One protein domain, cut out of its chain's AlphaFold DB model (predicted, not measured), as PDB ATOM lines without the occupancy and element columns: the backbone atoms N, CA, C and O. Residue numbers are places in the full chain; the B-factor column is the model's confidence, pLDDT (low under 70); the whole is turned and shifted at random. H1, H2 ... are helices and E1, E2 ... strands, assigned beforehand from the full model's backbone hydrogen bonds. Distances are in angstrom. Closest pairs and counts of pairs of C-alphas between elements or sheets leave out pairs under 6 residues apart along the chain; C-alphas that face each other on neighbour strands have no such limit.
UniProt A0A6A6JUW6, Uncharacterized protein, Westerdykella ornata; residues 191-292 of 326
ATOM      1  N   PRO A 191     209.127 127.702 208.644       95.56
ATOM      2  CA  PRO A 191     207.901 128.388 208.292       95.56
ATOM      3  C   PRO A 191     206.689 127.614 208.810       95.56
ATOM      4  O   PRO A 191     206.691 126.380 208.861       95.56
ATOM      5  N   GLU A 192     205.650 128.352 209.180       95.19
ATOM      6  CA  GLU A 192     204.384 127.798 209.640       95.19
ATOM      7  C   GLU A 192     203.699 126.988 208.521       95.19
ATOM      8  O   GLU A 192     203.536 127.501 207.405       95.19
ATOM      9  N   PRO A 193     203.262 125.743 208.775       93.25
ATOM     10  CA  PRO A 193     202.486 124.981 207.803       93.25
ATOM     11  C   PRO A 193     201.072 125.544 207.607       93.25
ATOM     12  O   PRO A 193     200.498 126.187 208.483       93.25
ATOM     13  N   ASN A 194     200.473 125.256 206.449       88.31
ATOM     14  CA  ASN A 194     199.047 125.516 206.240       88.31
ATOM     15  C   ASN A 194     198.174 124.636 207.163       88.31
ATOM     16  O   ASN A 194     198.619 123.562 207.573       88.31
ATOM     17  N   PRO A 195     196.908 125.029 207.422       83.75
ATOM     18  CA  PRO A 195     195.954 124.188 208.143       83.75
ATOM     19  C   PRO A 195     195.821 122.798 207.518       83.75
ATOM     20  O   PRO A 195     195.881 122.649 206.291       83.75
ATOM     21  N   GLN A 196     195.559 121.785 208.345       81.00
ATOM     22  CA  GLN A 196     195.312 120.427 207.855       81.00
ATOM     23  C   GLN A 196     194.165 120.405 206.829       81.00
ATOM     24  O   GLN A 196     193.180 121.128 206.956       81.00
ATOM     25  N   GLY A 197     194.313 119.591 205.781       78.44
ATOM     26  CA  GLY A 197     193.357 119.522 204.666       78.44
ATOM     27  C   GLY A 197     193.503 120.629 203.613       78.44
ATOM     28  O   GLY A 197     192.816 120.585 202.592       78.44
ATOM     29  N   SER A 198     194.412 121.587 203.816       83.19
ATOM     30  CA  SER A 198     194.793 122.570 202.792       83.19
ATOM     31  C   SER A 198     195.786 121.977 201.783       83.19
ATOM     32  O   SER A 198     196.240 120.845 201.928       83.19
ATOM     33  N   THR A 199     196.153 122.734 200.749       87.00
ATOM     34  CA  THR A 199     197.260 122.372 199.848       87.00
ATOM     35  C   THR A 199     198.602 122.858 200.386       87.00
ATOM     36  O   THR A 199     198.659 123.775 201.213       87.00
ATOM     37  N   SER A 200     199.691 122.272 199.887       90.75
ATOM     38  CA  SER A 200     201.032 122.826 200.079       90.75
ATOM     39  C   SER A 200     201.127 124.239 199.504       90.75
ATOM     40  O   SER A 200     200.415 124.578 198.555       90.75
ATOM     41  N   TYR A 201     202.025 125.045 200.057       91.50
ATOM     42  CA  TYR A 201     202.422 126.319 199.458       91.50
ATOM     43  C   TYR A 201     203.905 126.295 199.099       91.50
ATOM     44  O   TYR A 201     204.683 125.550 199.696       91.50
ATOM     45  N   LEU A 202     204.294 127.099 198.113       93.25
ATOM     46  CA  LEU A 202     205.683 127.200 197.679       93.25
ATOM     47  C   LEU A 202     206.398 128.322 198.417       93.25
ATOM     48  O   LEU A 202     205.868 129.427 198.526       93.25
ATOM     49  N   LEU A 203     207.618 128.059 198.873       94.38
ATOM     50  CA  LEU A 203     208.470 129.075 199.469       94.38
ATOM     51  C   LEU A 203     209.190 129.897 198.406       94.38
ATOM     52  O   LEU A 203     209.798 129.366 197.472       94.38
ATOM     53  N   ASP A 204     209.178 131.204 198.621       92.38
ATOM     54  CA  ASP A 204     209.940 132.190 197.882       92.38
ATOM     55  C   ASP A 204     211.442 131.953 198.101       92.38
ATOM     56  O   ASP A 204     211.885 131.917 199.257       92.38
ATOM     57  N   PRO A 205     212.242 131.816 197.025       94.69
ATOM     58  CA  PRO A 205     213.685 131.617 197.114       94.69
ATOM     59  C   PRO A 205     214.426 132.637 197.986       94.69
ATOM     60  O   PRO A 205     215.448 132.298 198.578       94.69
ATOM     61  N   SER A 206     213.908 133.864 198.133       93.25
ATOM     62  CA  SER A 206     214.483 134.875 199.036       93.25
ATOM     63  C   SER A 206     214.473 134.464 200.513       93.25
ATOM     64  O   SER A 206     215.234 135.016 201.304       93.25
ATOM     65  N   THR A 207     213.652 133.480 200.892       94.25
ATOM     66  CA  THR A 207     213.564 132.952 202.263       94.25
ATOM     67  C   THR A 207     214.412 131.708 202.506       94.25
ATOM     68  O   THR A 207     214.532 131.281 203.650       94.25
ATOM     69  N   TYR A 208     215.050 131.126 201.483       95.06
ATOM     70  CA  TYR A 208     215.779 129.859 201.649       95.06
ATOM     71  C   TYR A 208     216.957 129.982 202.612       95.06
ATOM     72  O   TYR A 208     217.240 129.034 203.338       95.06
ATOM     73  N   GLY A 209     217.582 131.161 202.689       93.50
ATOM     74  CA  GLY A 209     218.647 131.445 203.656       93.50
ATOM     75  C   GLY A 209     218.203 131.374 205.123       93.50
ATOM     76  O   GLY A 209     219.056 131.271 205.997       93.50
ATOM     77  N   LEU A 210     216.894 131.402 205.397       92.94
ATOM     78  CA  LEU A 210     216.349 131.214 206.742       92.94
ATOM     79  C   LEU A 210     216.264 129.734 207.132       92.94
ATOM     80  O   LEU A 210     216.293 129.426 208.311       92.94
ATOM     81  N   LEU A 211     216.150 128.811 206.176       94.75
ATOM     82  CA  LEU A 211     216.003 127.376 206.445       94.75
ATOM     83  C   LEU A 211     217.338 126.732 206.863       94.75
ATOM     84  O   LEU A 211     218.393 127.354 206.746       94.75
ATOM     85  N   PRO A 212     217.354 125.456 207.287       93.75
ATOM     86  CA  PRO A 212     218.599 124.703 207.414       93.75
ATOM     87  C   PRO A 212     219.407 124.673 206.108       93.75
ATOM     88  O   PRO A 212     218.847 124.557 205.017       93.75
ATOM     89  N   LYS A 213     220.744 124.683 206.221       92.25
ATOM     90  CA  LYS A 213     221.692 124.831 205.092       92.25
ATOM     91  C   LYS A 213     221.440 123.922 203.889       92.25
ATOM     92  O   LYS A 213     221.727 124.310 202.762       92.25
ATOM     93  N   LYS A 214     220.902 122.719 204.100       92.56
ATOM     94  CA  LYS A 214     220.605 121.779 203.009       92.56
ATOM     95  C   LYS A 214     219.545 122.285 202.020       92.56
ATOM     96  O   LYS A 214     219.449 121.749 200.926       92.56
ATOM     97  N   PHE A 215     218.767 123.294 202.408       95.38
ATOM     98  CA  PHE A 215     217.743 123.932 201.586       95.38
ATOM     99  C   PHE A 215     218.205 125.244 200.940       95.38
ATOM    100  O   PHE A 215     217.470 125.821 200.145       95.38
ATOM    101  N   TRP A 216     219.410 125.735 201.253       94.25
ATOM    102  CA  TRP A 216     219.895 127.025 200.741       94.25
ATOM    103  C   TRP A 216     220.172 127.002 199.239       94.25
ATOM    104  O   TRP A 216     220.095 128.032 198.573       94.25
ATOM    105  N   CYS A 217     220.523 125.834 198.707       91.94
ATOM    106  CA  CYS A 217     220.853 125.647 197.304       91.94
ATOM    107  C   CYS A 217     220.072 124.449 196.776       91.94
ATOM    108  O   CYS A 217     220.406 123.307 197.083       91.94
ATOM    109  N   ILE A 218     219.036 124.726 195.991       94.06
ATOM    110  CA  ILE A 218     218.286 123.715 195.244       94.06
ATOM    111  C   ILE A 218     218.530 123.901 193.746       94.06
ATOM    112  O   ILE A 218     218.897 124.993 193.297       94.06
ATOM    113  N   ASP A 219     218.344 122.834 192.976       94.75
ATOM    114  CA  ASP A 219     218.574 122.850 191.534       94.75
ATOM    115  C   ASP A 219     217.614 123.802 190.805       94.75
ATOM    116  O   ASP A 219     216.485 124.054 191.232       94.75
ATOM    117  N   LYS A 220     218.045 124.323 189.648       92.19
ATOM    118  CA  LYS A 220     217.176 125.147 188.794       92.19
ATOM    119  C   LYS A 220     215.906 124.374 188.430       92.19
ATOM    120  O   LYS A 220     215.960 123.178 188.157       92.19
ATOM    121  N   GLY A 221     214.774 125.074 188.415       91.19
ATOM    122  CA  GLY A 221     213.467 124.464 188.157       91.19
ATOM    123  C   GLY A 221     212.865 123.741 189.363       91.19
ATOM    124  O   GLY A 221     211.753 123.239 189.247       91.19
ATOM    125  N   HIS A 222     213.540 123.718 190.517       95.62
ATOM    126  CA  HIS A 222     212.977 123.199 191.758       95.62
ATOM    127  C   HIS A 222     212.550 124.325 192.694       95.62
ATOM    128  O   HIS A 222     213.047 125.451 192.623       95.62
ATOM    129  N   VAL A 223     211.611 123.998 193.574       95.50
ATOM    130  CA  VAL A 223     211.053 124.880 194.598       95.50
ATOM    131  C   VAL A 223     210.892 124.108 195.900       95.50
ATOM    132  O   VAL A 223     210.716 122.889 195.894       95.50
ATOM    133  N   ILE A 224     210.942 124.820 197.026       97.00
ATOM    134  CA  ILE A 224     210.614 124.224 198.323       97.00
ATOM    135  C   ILE A 224     209.112 124.336 198.551       97.00
ATOM    136  O   ILE A 224     208.580 125.443 198.623       97.00
ATOM    137  N   ALA A 225     208.437 123.202 198.694       95.69
ATOM    138  CA  ALA A 225     207.034 123.125 199.067       95.69
ATOM    139  C   ALA A 225     206.894 122.833 200.567       95.69
ATOM    140  O   ALA A 225     207.535 121.925 201.100       95.69
ATOM    141  N   VAL A 226     206.031 123.591 201.248       95.69
ATOM    142  CA  VAL A 226     205.655 123.366 202.649       95.69
ATOM    143  C   VAL A 226     204.316 122.653 202.668       95.69
ATOM    144  O   VAL A 226     203.281 123.234 202.330       95.69
ATOM    145  N   HIS A 227     204.334 121.383 203.054       94.38
ATOM    146  CA  HIS A 227     203.128 120.576 203.172       94.38
ATOM    147  C   HIS A 227     202.315 120.993 204.417       94.38
ATOM    148  O   HIS A 227     202.905 121.427 205.409       94.38
ATOM    149  N   PRO A 228     200.979 120.819 204.443       90.56
ATOM    150  CA  PRO A 228     200.170 121.050 205.648       90.56
ATOM    151  C   PRO A 228     200.592 120.229 206.874       90.56
ATOM    152  O   PRO A 228     200.291 120.595 208.004       90.56
ATOM    153  N   SER A 229     201.305 119.116 206.674       92.12
ATOM    154  CA  SER A 229     201.907 118.357 207.779       92.12
ATOM    155  C   SER A 229     203.174 119.007 208.350       92.12
ATOM    156  O   SER A 229     203.730 118.496 209.310       92.12
ATOM    157  N   GLY A 230     203.678 120.089 207.754       94.06
ATOM    158  CA  GLY A 230     204.966 120.706 208.082       94.06
ATOM    159  C   GLY A 230     206.164 120.117 207.339       94.06
ATOM    160  O   GLY A 230     207.238 120.713 207.381       94.06
ATOM    161  N   ALA A 231     205.996 119.008 206.611       96.56
ATOM    162  CA  ALA A 231     207.066 118.463 205.778       96.56
ATOM    163  C   ALA A 231     207.553 119.505 204.756       96.56
ATOM    164  O   ALA A 231     206.744 120.167 204.099       96.56
ATOM    165  N   LEU A 232     208.874 119.621 204.609       97.19
ATOM    166  CA  LEU A 232     209.516 120.428 203.572       97.19
ATOM    167  C   LEU A 232     210.014 119.511 202.462       97.19
ATOM    168  O   LEU A 232     210.815 118.606 202.721       97.19
ATOM    169  N   HIS A 233     209.529 119.734 201.244       96.12
ATOM    170  CA  HIS A 233     209.883 118.961 200.057       96.12
ATOM    171  C   HIS A 233     210.574 119.858 199.033       96.12
ATOM    172  O   HIS A 233     210.245 121.035 198.921       96.12
ATOM    173  N   VAL A 234     211.535 119.303 198.294       96.38
ATOM    174  CA  VAL A 234     212.118 119.956 197.116       96.38
ATOM    175  C   VAL A 234     211.525 119.271 195.900       96.38
ATOM    176  O   VAL A 234     211.851 118.119 195.628       96.38
ATOM    177  N   ASP A 235     210.659 119.979 195.192       95.06
ATOM    178  CA  ASP A 235     209.900 119.434 194.074       95.06
ATOM    179  C   ASP A 235     210.140 120.258 192.806       95.06
ATOM    180  O   ASP A 235     210.526 121.428 192.865       95.06
ATOM    181  N   HIS A 236     209.904 119.654 191.641       93.88
ATOM    182  CA  HIS A 236     209.969 120.368 190.369       93.88
ATOM    183  C   HIS A 236     208.804 121.360 190.250       93.88
ATOM    184  O   HIS A 236     207.652 121.003 190.502       93.88
ATOM    185  N   ILE A 237     209.080 122.591 189.811       89.50
ATOM    186  CA  ILE A 237     208.099 123.684 189.745       89.50
ATOM    187  C   ILE A 237     206.888 123.349 188.860       89.50
ATOM    188  O   ILE A 237     205.769 123.755 189.156       89.50
ATOM    189  N   ASP A 238     207.075 122.534 187.821       87.75
ATOM    190  CA  ASP A 238     205.985 122.135 186.916       87.75
ATOM    191  C   ASP A 238     204.893 121.299 187.596       87.75
ATOM    192  O   ASP A 238     203.743 121.332 187.160       87.75
ATOM    193  N   ALA A 239     205.204 120.614 188.705       86.56
ATOM    194  CA  ALA A 239     204.196 119.897 189.491       86.56
ATOM    195  C   ALA A 239     203.134 120.845 190.092       86.56
ATOM    196  O   ALA A 239     202.048 120.411 190.471       86.56
ATOM    197  N   PHE A 240     203.437 122.144 190.138       83.50
ATOM    198  CA  PHE A 240     202.657 123.203 190.774       83.50
ATOM    199  C   PHE A 240     201.941 124.092 189.738       83.50
ATOM    200  O   PHE A 240     200.895 124.679 190.014       83.50
ATOM    201  N   CYS A 241     202.424 124.124 188.492       77.62
ATOM    202  CA  CYS A 241     201.854 124.931 187.406       77.62
ATOM    203  C   CYS A 241     200.406 124.550 187.028       77.62
ATOM    204  O   CYS A 241     199.675 125.377 186.478       77.62
ATOM    205  N   HIS A 242     199.972 123.321 187.322       71.19
ATOM    206  CA  HIS A 242     198.647 122.814 186.945       71.19
ATOM    207  C   HIS A 242     197.622 122.777 188.090       71.19
ATOM    208  O   HIS A 242     196.439 122.533 187.838       71.19
ATOM    209  N   ASP A 243     198.028 123.055 189.332       71.19
ATOM    210  CA  ASP A 243     197.116 123.065 190.478       71.19
ATOM    211  C   ASP A 243     196.557 124.474 190.727       71.19
ATOM    212  O   ASP A 243     197.201 125.346 191.312       71.19
ATOM    213  N   ARG A 244     195.301 124.692 190.318       64.81
ATOM    214  CA  ARG A 244     194.592 125.973 190.496       64.81
ATOM    215  C   ARG A 244     194.525 126.442 191.953       64.81
ATOM    216  O   ARG A 244     194.388 127.643 192.184       64.81
ATOM    217  N   ARG A 245     194.602 125.537 192.936       65.75
ATOM    218  CA  ARG A 245     194.542 125.896 194.368       65.75
ATOM    219  C   ARG A 245     195.775 126.674 194.820       65.75
ATOM    220  O   ARG A 245     195.717 127.423 195.789       65.75
ATOM    221  N   GLN A 246     196.868 126.573 194.077       64.69
ATOM    222  CA  GLN A 246     198.112 127.273 194.381       64.69
ATOM    223  C   GLN A 246     198.115 128.722 193.893       64.69
ATOM    224  O   GLN A 246     199.071 129.462 194.111       64.69
ATOM    225  N   TRP A 247     197.042 129.149 193.223       54.50
ATOM    226  CA  TRP A 247     196.885 130.521 192.742       54.50
ATOM    227  C   TRP A 247     196.065 131.385 193.709       54.50
ATOM    228  O   TRP A 247     195.952 132.598 193.528       54.50
ATOM    229  N   THR A 248     195.505 130.787 194.763       55.53
ATOM    230  CA  THR A 248     194.673 131.477 195.757       55.53
ATOM    231  C   THR A 248     195.470 131.815 197.019       55.53
ATOM    232  O   THR A 248     196.190 130.968 197.536       55.53
ATOM    233  N   ARG A 249     195.359 133.056 197.527       60.59
ATOM    234  CA  ARG A 249     195.944 133.451 198.826       60.59
ATOM    235  C   ARG A 249     195.032 133.028 199.955       60.59
ATOM    236  O   ARG A 249     193.850 133.308 199.853       60.59
ATOM    237  N   LEU A 250     195.578 132.557 201.070       56.69
ATOM    238  CA  LEU A 250     194.924 132.793 202.355       56.69
ATOM    239  C   LEU A 250     195.146 134.274 202.700       56.69
ATOM    240  O   LEU A 250     196.288 134.730 202.795       56.69
ATOM    241  N   ASN A 251     194.080 135.070 202.800       56.28
ATOM    242  CA  ASN A 251     194.209 136.403 203.389       56.28
ATOM    243  C   ASN A 251     194.554 136.269 204.884       56.28
ATOM    244  O   ASN A 251     194.434 135.190 205.455       56.28
ATOM    245  N   GLY A 252     194.932 137.362 205.553       44.78
ATOM    246  CA  GLY A 252     195.164 137.366 207.010       44.78
ATOM    247  C   GLY A 252     193.929 137.035 207.873       44.78
ATOM    248  O   GLY A 252     193.968 137.239 209.080       44.78
ATOM    249  N   ARG A 253     192.822 136.597 207.253       48.03
ATOM    250  CA  ARG A 253     191.589 136.088 207.871       48.03
ATOM    251  C   ARG A 253     191.293 134.627 207.494       48.03
ATOM    252  O   ARG A 253     190.280 134.096 207.929       48.03
ATOM    253  N   GLY A 254     192.139 133.985 206.686       48.84
ATOM    254  CA  GLY A 254     191.971 132.591 206.272       48.84
ATOM    255  C   GLY A 254     191.084 132.321 205.085       48.84
ATOM    256  O   GLY A 254     190.828 131.161 204.779       48.84
ATOM    257  N   GLU A 255     190.610 133.353 204.411       56.94
ATOM    258  CA  GLU A 255     189.775 133.181 203.237       56.94
ATOM    259  C   GLU A 255     190.652 133.117 201.996       56.94
ATOM    260  O   GLU A 255     191.637 133.857 201.866       56.94
ATOM    261  N   TYR A 256     190.252 132.263 201.058       58.81
ATOM    262  CA  TYR A 256     190.863 132.221 199.745       58.81
ATOM    263  C   TYR A 256     190.517 133.493 198.970       58.81
ATOM    264  O   TYR A 256     189.414 133.646 198.451       58.81
ATOM    265  N   VAL A 257     191.474 134.410 198.868       56.94
ATOM    266  CA  VAL A 257     191.359 135.579 198.002       56.94
ATOM    267  C   VAL A 257     192.009 135.241 196.670       56.94
ATOM    268  O   VAL A 257     193.223 135.024 196.580       56.94
ATOM    269  N   ALA A 258     191.179 135.193 195.626       56.94
ATOM    270  CA  ALA A 258     191.650 135.191 194.251       56.94
ATOM    271  C   ALA A 258     192.439 136.484 194.022       56.94
ATOM    272  O   ALA A 258     191.913 137.591 194.154       56.94
ATOM    273  N   ASP A 259     193.729 136.351 193.736       52.59
ATOM    274  CA  ASP A 259     194.593 137.503 193.528       52.59
ATOM    275  C   ASP A 259     194.283 138.076 192.139       52.59
ATOM    276  O   ASP A 259     194.809 137.599 191.139       52.59
ATOM    277  N   GLN A 260     193.415 139.092 192.049       49.88
ATOM    278  CA  GLN A 260     193.069 139.745 190.772       49.88
ATOM    279  C   GLN A 260     194.304 140.299 190.032       49.88
ATOM    280  O   GLN A 260     194.246 140.542 188.830       49.88
ATOM    281  N   ARG A 261     195.435 140.483 190.735       48.00
ATOM    282  CA  ARG A 261     196.720 140.893 190.143       48.00
ATOM    283  C   ARG A 261     197.435 139.778 189.380       48.00
ATOM    284  O   ARG A 261     198.277 140.090 188.546       48.00
ATOM    285  N   TYR A 262     197.070 138.515 189.594       50.88
ATOM    286  CA  TYR A 262     197.378 137.419 188.671       50.88
ATOM    287  C   TYR A 262     196.325 137.410 187.553       50.88
ATOM    288  O   TYR A 262     195.603 136.443 187.329       50.88
ATOM    289  N   GLY A 263     196.192 138.556 186.883       44.34
ATOM    290  CA  GLY A 263     195.440 138.654 185.643       44.34
ATOM    291  C   GLY A 263     196.122 137.821 184.559       44.34
ATOM    292  O   GLY A 263     197.325 137.569 184.616       44.34
ATOM    293  N   SER A 264     195.344 137.445 183.552       48.28
ATOM    294  CA  SER A 264     195.659 136.647 182.354       48.28
ATOM    295  C   SER A 264     196.868 137.087 181.499       48.28
ATOM    296  O   SER A 264     197.012 136.629 180.370       48.28
ATOM    297  N   HIS A 265     197.717 137.993 181.988       45.72
ATOM    298  CA  HIS A 265     198.750 138.690 181.222       45.72
ATOM    299  C   HIS A 265     200.165 138.577 181.816       45.72
ATOM    300  O   HIS A 265     201.119 138.978 181.156       45.72
ATOM    301  N   LEU A 266     200.327 138.038 183.031       49.56
ATOM    302  CA  LEU A 266     201.641 137.709 183.598       49.56
ATOM    303  C   LEU A 266     201.942 136.217 183.377       49.56
ATOM    304  O   LEU A 266     201.003 135.418 183.356       49.56
ATOM    305  N   PRO A 267     203.219 135.826 183.181       51.81
ATOM    306  CA  PRO A 267     203.572 134.430 182.950       51.81
ATOM    307  C   PRO A 267     203.031 133.587 184.107       51.81
ATOM    308  O   PRO A 267     203.233 133.941 185.267       51.81
ATOM    309  N   MET A 268     202.297 132.522 183.769       61.09
ATOM    310  CA  MET A 268     201.566 131.621 184.672       61.09
ATOM    311  C   MET A 268     202.505 130.817 185.590       61.09
ATOM    312  O   MET A 268     202.561 129.593 185.524       61.09
ATOM    313  N   GLY A 269     203.292 131.497 186.415       67.06
ATOM    314  CA  GLY A 269     204.121 130.872 187.431       67.06
ATOM    315  C   GLY A 269     203.291 130.537 188.671       67.06
ATOM    316  O   GLY A 269     202.353 131.274 188.996       67.06
ATOM    317  N   PRO A 270     203.621 129.450 189.384       75.00
ATOM    318  CA  PRO A 270     202.992 129.161 190.658       75.00
ATOM    319  C   PRO A 270     203.351 130.251 191.674       75.00
ATOM    320  O   PRO A 270     204.403 130.894 191.602       75.00
ATOM    321  N   LYS A 271     202.446 130.492 192.621       79.50
ATOM    322  CA  LYS A 271     202.618 131.557 193.600       79.50
ATOM    323  C   LYS A 271     203.662 131.162 194.640       79.50
ATOM    324  O   LYS A 271     203.563 130.101 195.245       79.50
ATOM    325  N   LEU A 272     204.595 132.071 194.898       86.56
ATOM    326  CA  LEU A 272     205.587 131.945 195.960       86.56
ATOM    327  C   LEU A 272     205.154 132.736 197.204       86.56
ATOM    328  O   LEU A 272     204.589 133.830 197.104       86.56
ATOM    329  N   GLU A 273     205.415 132.178 198.379       87.06
ATOM    330  CA  GLU A 273     205.102 132.742 199.691       87.06
ATOM    331  C   GLU A 273     206.316 132.669 200.623       87.06
ATOM    332  O   GLU A 273     207.239 131.908 200.388       87.06
ATOM    333  N   GLY A 274     206.348 133.429 201.715       80.62
ATOM    334  CA  GLY A 274     207.432 133.266 202.691       80.62
ATOM    335  C   GLY A 274     207.554 134.427 203.658       80.62
ATOM    336  O   GLY A 274     207.350 134.250 204.852       80.62
ATOM    337  N   MET A 275     207.784 135.641 203.155       78.81
ATOM    338  CA  MET A 275     207.966 136.819 204.023       78.81
ATOM    339  C   MET A 275     206.721 137.167 204.853       78.81
ATOM    340  O   MET A 275     206.836 137.727 205.936       78.81
ATOM    341  N   ALA A 276     205.527 136.830 204.357       81.88
ATOM    342  CA  ALA A 276     204.269 137.033 205.076       81.88
ATOM    343  C   ALA A 276     203.892 135.861 206.004       81.88
ATOM    344  O   ALA A 276     202.906 135.959 206.734       81.88
ATOM    345  N   ARG A 277     204.635 134.746 205.958       88.81
ATOM    346  CA  ARG A 277     204.398 133.582 206.819       88.81
ATOM    347  C   ARG A 277     204.976 133.823 208.206       88.81
ATOM    348  O   ARG A 277     205.871 134.646 208.386       88.81
ATOM    349  N   LYS A 278     204.455 133.098 209.193       91.75
ATOM    350  CA  LYS A 278     205.065 133.036 210.520       91.75
ATOM    351  C   LYS A 278     206.245 132.078 210.486       91.75
ATOM    352  O   LYS A 278     206.206 131.066 209.789       91.75
ATOM    353  N   TRP A 279     207.289 132.422 211.228       93.19
ATOM    354  CA  TRP A 279     208.519 131.646 211.310       93.19
ATOM    355  C   TRP A 279     208.867 131.417 212.773       93.19
ATOM    356  O   TRP A 279     208.767 132.339 213.579       93.19
ATOM    357  N   ALA A 280     209.292 130.204 213.102       93.56
ATOM    358  CA  ALA A 280     209.774 129.836 214.426       93.56
ATOM    359  C   ALA A 280     211.223 129.359 214.324       93.56
ATOM    360  O   ALA A 280     211.616 128.785 213.316       93.56
ATOM    361  N   TRP A 281     212.022 129.552 215.366       92.44
ATOM    362  CA  TRP A 281     213.406 129.060 215.429       92.44
ATOM    363  C   TRP A 281     213.492 127.557 215.785       92.44
ATOM    364  O   TRP A 281     214.583 126.988 215.878       92.44
ATOM    365  N   LEU A 282     212.335 126.910 215.968       94.38
ATOM    366  CA  LEU A 282     212.146 125.475 216.181       94.38
ATOM    367  C   LEU A 282     211.150 124.910 215.155       94.38
ATOM    368  O   LEU A 282     210.269 125.647 214.706       94.38
ATOM    369  N   PRO A 283     211.259 123.618 214.793       94.75
ATOM    370  CA  PRO A 283     210.347 122.995 213.843       94.75
ATOM    371  C   PRO A 283     208.926 122.878 214.416       94.75
ATOM    372  O   PRO A 283     208.700 122.315 215.493       94.75
ATOM    373  N   TRP A 284     207.951 123.353 213.642       94.56
ATOM    374  CA  TRP A 284     206.529 123.326 213.976       94.56
ATOM    375  C   TRP A 284     205.978 121.910 214.064       94.56
ATOM    376  O   TRP A 284     205.058 121.679 214.827       94.56
ATOM    377  N   THR A 285     206.522 120.941 213.325       94.38
ATOM    378  CA  THR A 285     206.066 119.543 213.374       94.38
ATOM    379  C   THR A 285     207.228 118.563 213.346       94.38
ATOM    380  O   THR A 285     208.362 118.924 213.023       94.38
ATOM    381  N   ARG A 286     206.934 117.294 213.646       94.31
ATOM    382  CA  ARG A 286     207.904 116.202 213.518       94.31
ATOM    383  C   ARG A 286     208.291 115.967 212.061       94.31
ATOM    384  O   ARG A 286     209.446 115.691 211.764       94.31
ATOM    385  N   GLU A 287     207.346 116.099 211.138       95.88
ATOM    386  CA  GLU A 287     207.608 115.991 209.706       95.88
ATOM    387  C   GLU A 287     208.566 117.090 209.254       95.88
ATOM    388  O   GLU A 287     209.483 116.818 208.486       95.88
ATOM    389  N   GLN A 288     208.407 118.309 209.776       95.69
ATOM    390  CA  GLN A 288     209.330 119.401 209.499       95.69
ATOM    391  C   GLN A 288     210.725 119.129 210.065       95.69
ATOM    392  O   GLN A 288     211.713 119.389 209.385       95.69
ATOM    393  N   GLU A 289     210.812 118.587 211.280       94.50
ATOM    394  CA  GLU A 289     212.075 118.184 211.906       94.50
ATOM    395  C   GLU A 289     212.807 117.140 211.051       94.50
ATOM    396  O   GLU A 289     213.948 117.367 210.652       94.50
ATOM    397  N   VAL A 290     212.116 116.063 210.658       94.94
ATOM    398  CA  VAL A 290     212.650 115.004 209.780       94.94
ATOM    399  C   VAL A 290     213.068 115.576 208.427       94.94
ATOM    400  O   VAL A 290     214.180 115.334 207.949       94.94
ATOM    401  N   SER A 291     212.215 116.404 207.819       94.81
ATOM    402  CA  SER A 291     212.530 117.111 206.581       94.81
ATOM    403  C   SER A 291     213.723 118.039 206.726       94.81
ATOM    404  O   SER A 291     214.317 118.365 205.710       94.81
ATOM    405  N   CYS A 292     214.121 118.441 207.930       91.50
ATOM    406  CA  CYS A 292     215.235 119.346 208.192       91.50
ATOM    407  C   CYS A 292     216.523 118.642 208.641       91.50
ATOM    408  O   CYS A 292     217.582 119.269 208.612       91.50
TER     409      CYS A 292
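This is residues 191 to 292 of the 326 residues of an uncharacterized protein of Westerdykella ornata (UniProt A0A6A6JUW6). Little regular structure: a small sheet, E1 E2 E3, in a body mostly of loops, with H4 at one end and the hairpin E4 E5 towards the other. The 102 printed residues include E1 H1 E2 E3 H2 H3 E4 E5 H4, class mixed, under half in named elements; both sheets are antiparallel. It is compact, radius of gyration of the C-alphas 13.4 A, spanning 38 by 33 by 21 A.

E2, residues 222 to 226, and E3, 232 to 236, measure 13.1 and 13.2 A. E1, 201 to 203, begins at C-alpha (202.422, 126.319, 199.458). H1 is 205 to 210, H2 238 to 241, H3 244 to 247, E4 248 to 250, E5 256 to 258. H4, 286 to 292, ends at C-alpha (215.235, 119.346, 208.192).

N 203 and O 224 of E1 and E2 are 2.8 A apart, N 225 and O 233 of hairpin E2 E3 2.8 A, N 257 and O 249 of hairpin E4 E5 2.8 A. H4 only grazes the larger sheet; its closest C-alphas to E3, Ser 291 and Leu 232, are 5.4 A apart. H2 only grazes it too. H1 and H3 are only just not on it, with 4 pairs of C-alphas within 10 A each. Every O i to N i+4 pair is within hydrogen-bond range in H4, 0 of 2 in H1, with 2 of 3 O i to N i+3 pairs; H2 and H3 are too short for such i+4 pairs.

The printed part has no cut. H1 to E2 and E5 to H4 are long links. Residues 244 to 269 have pLDDT under 70.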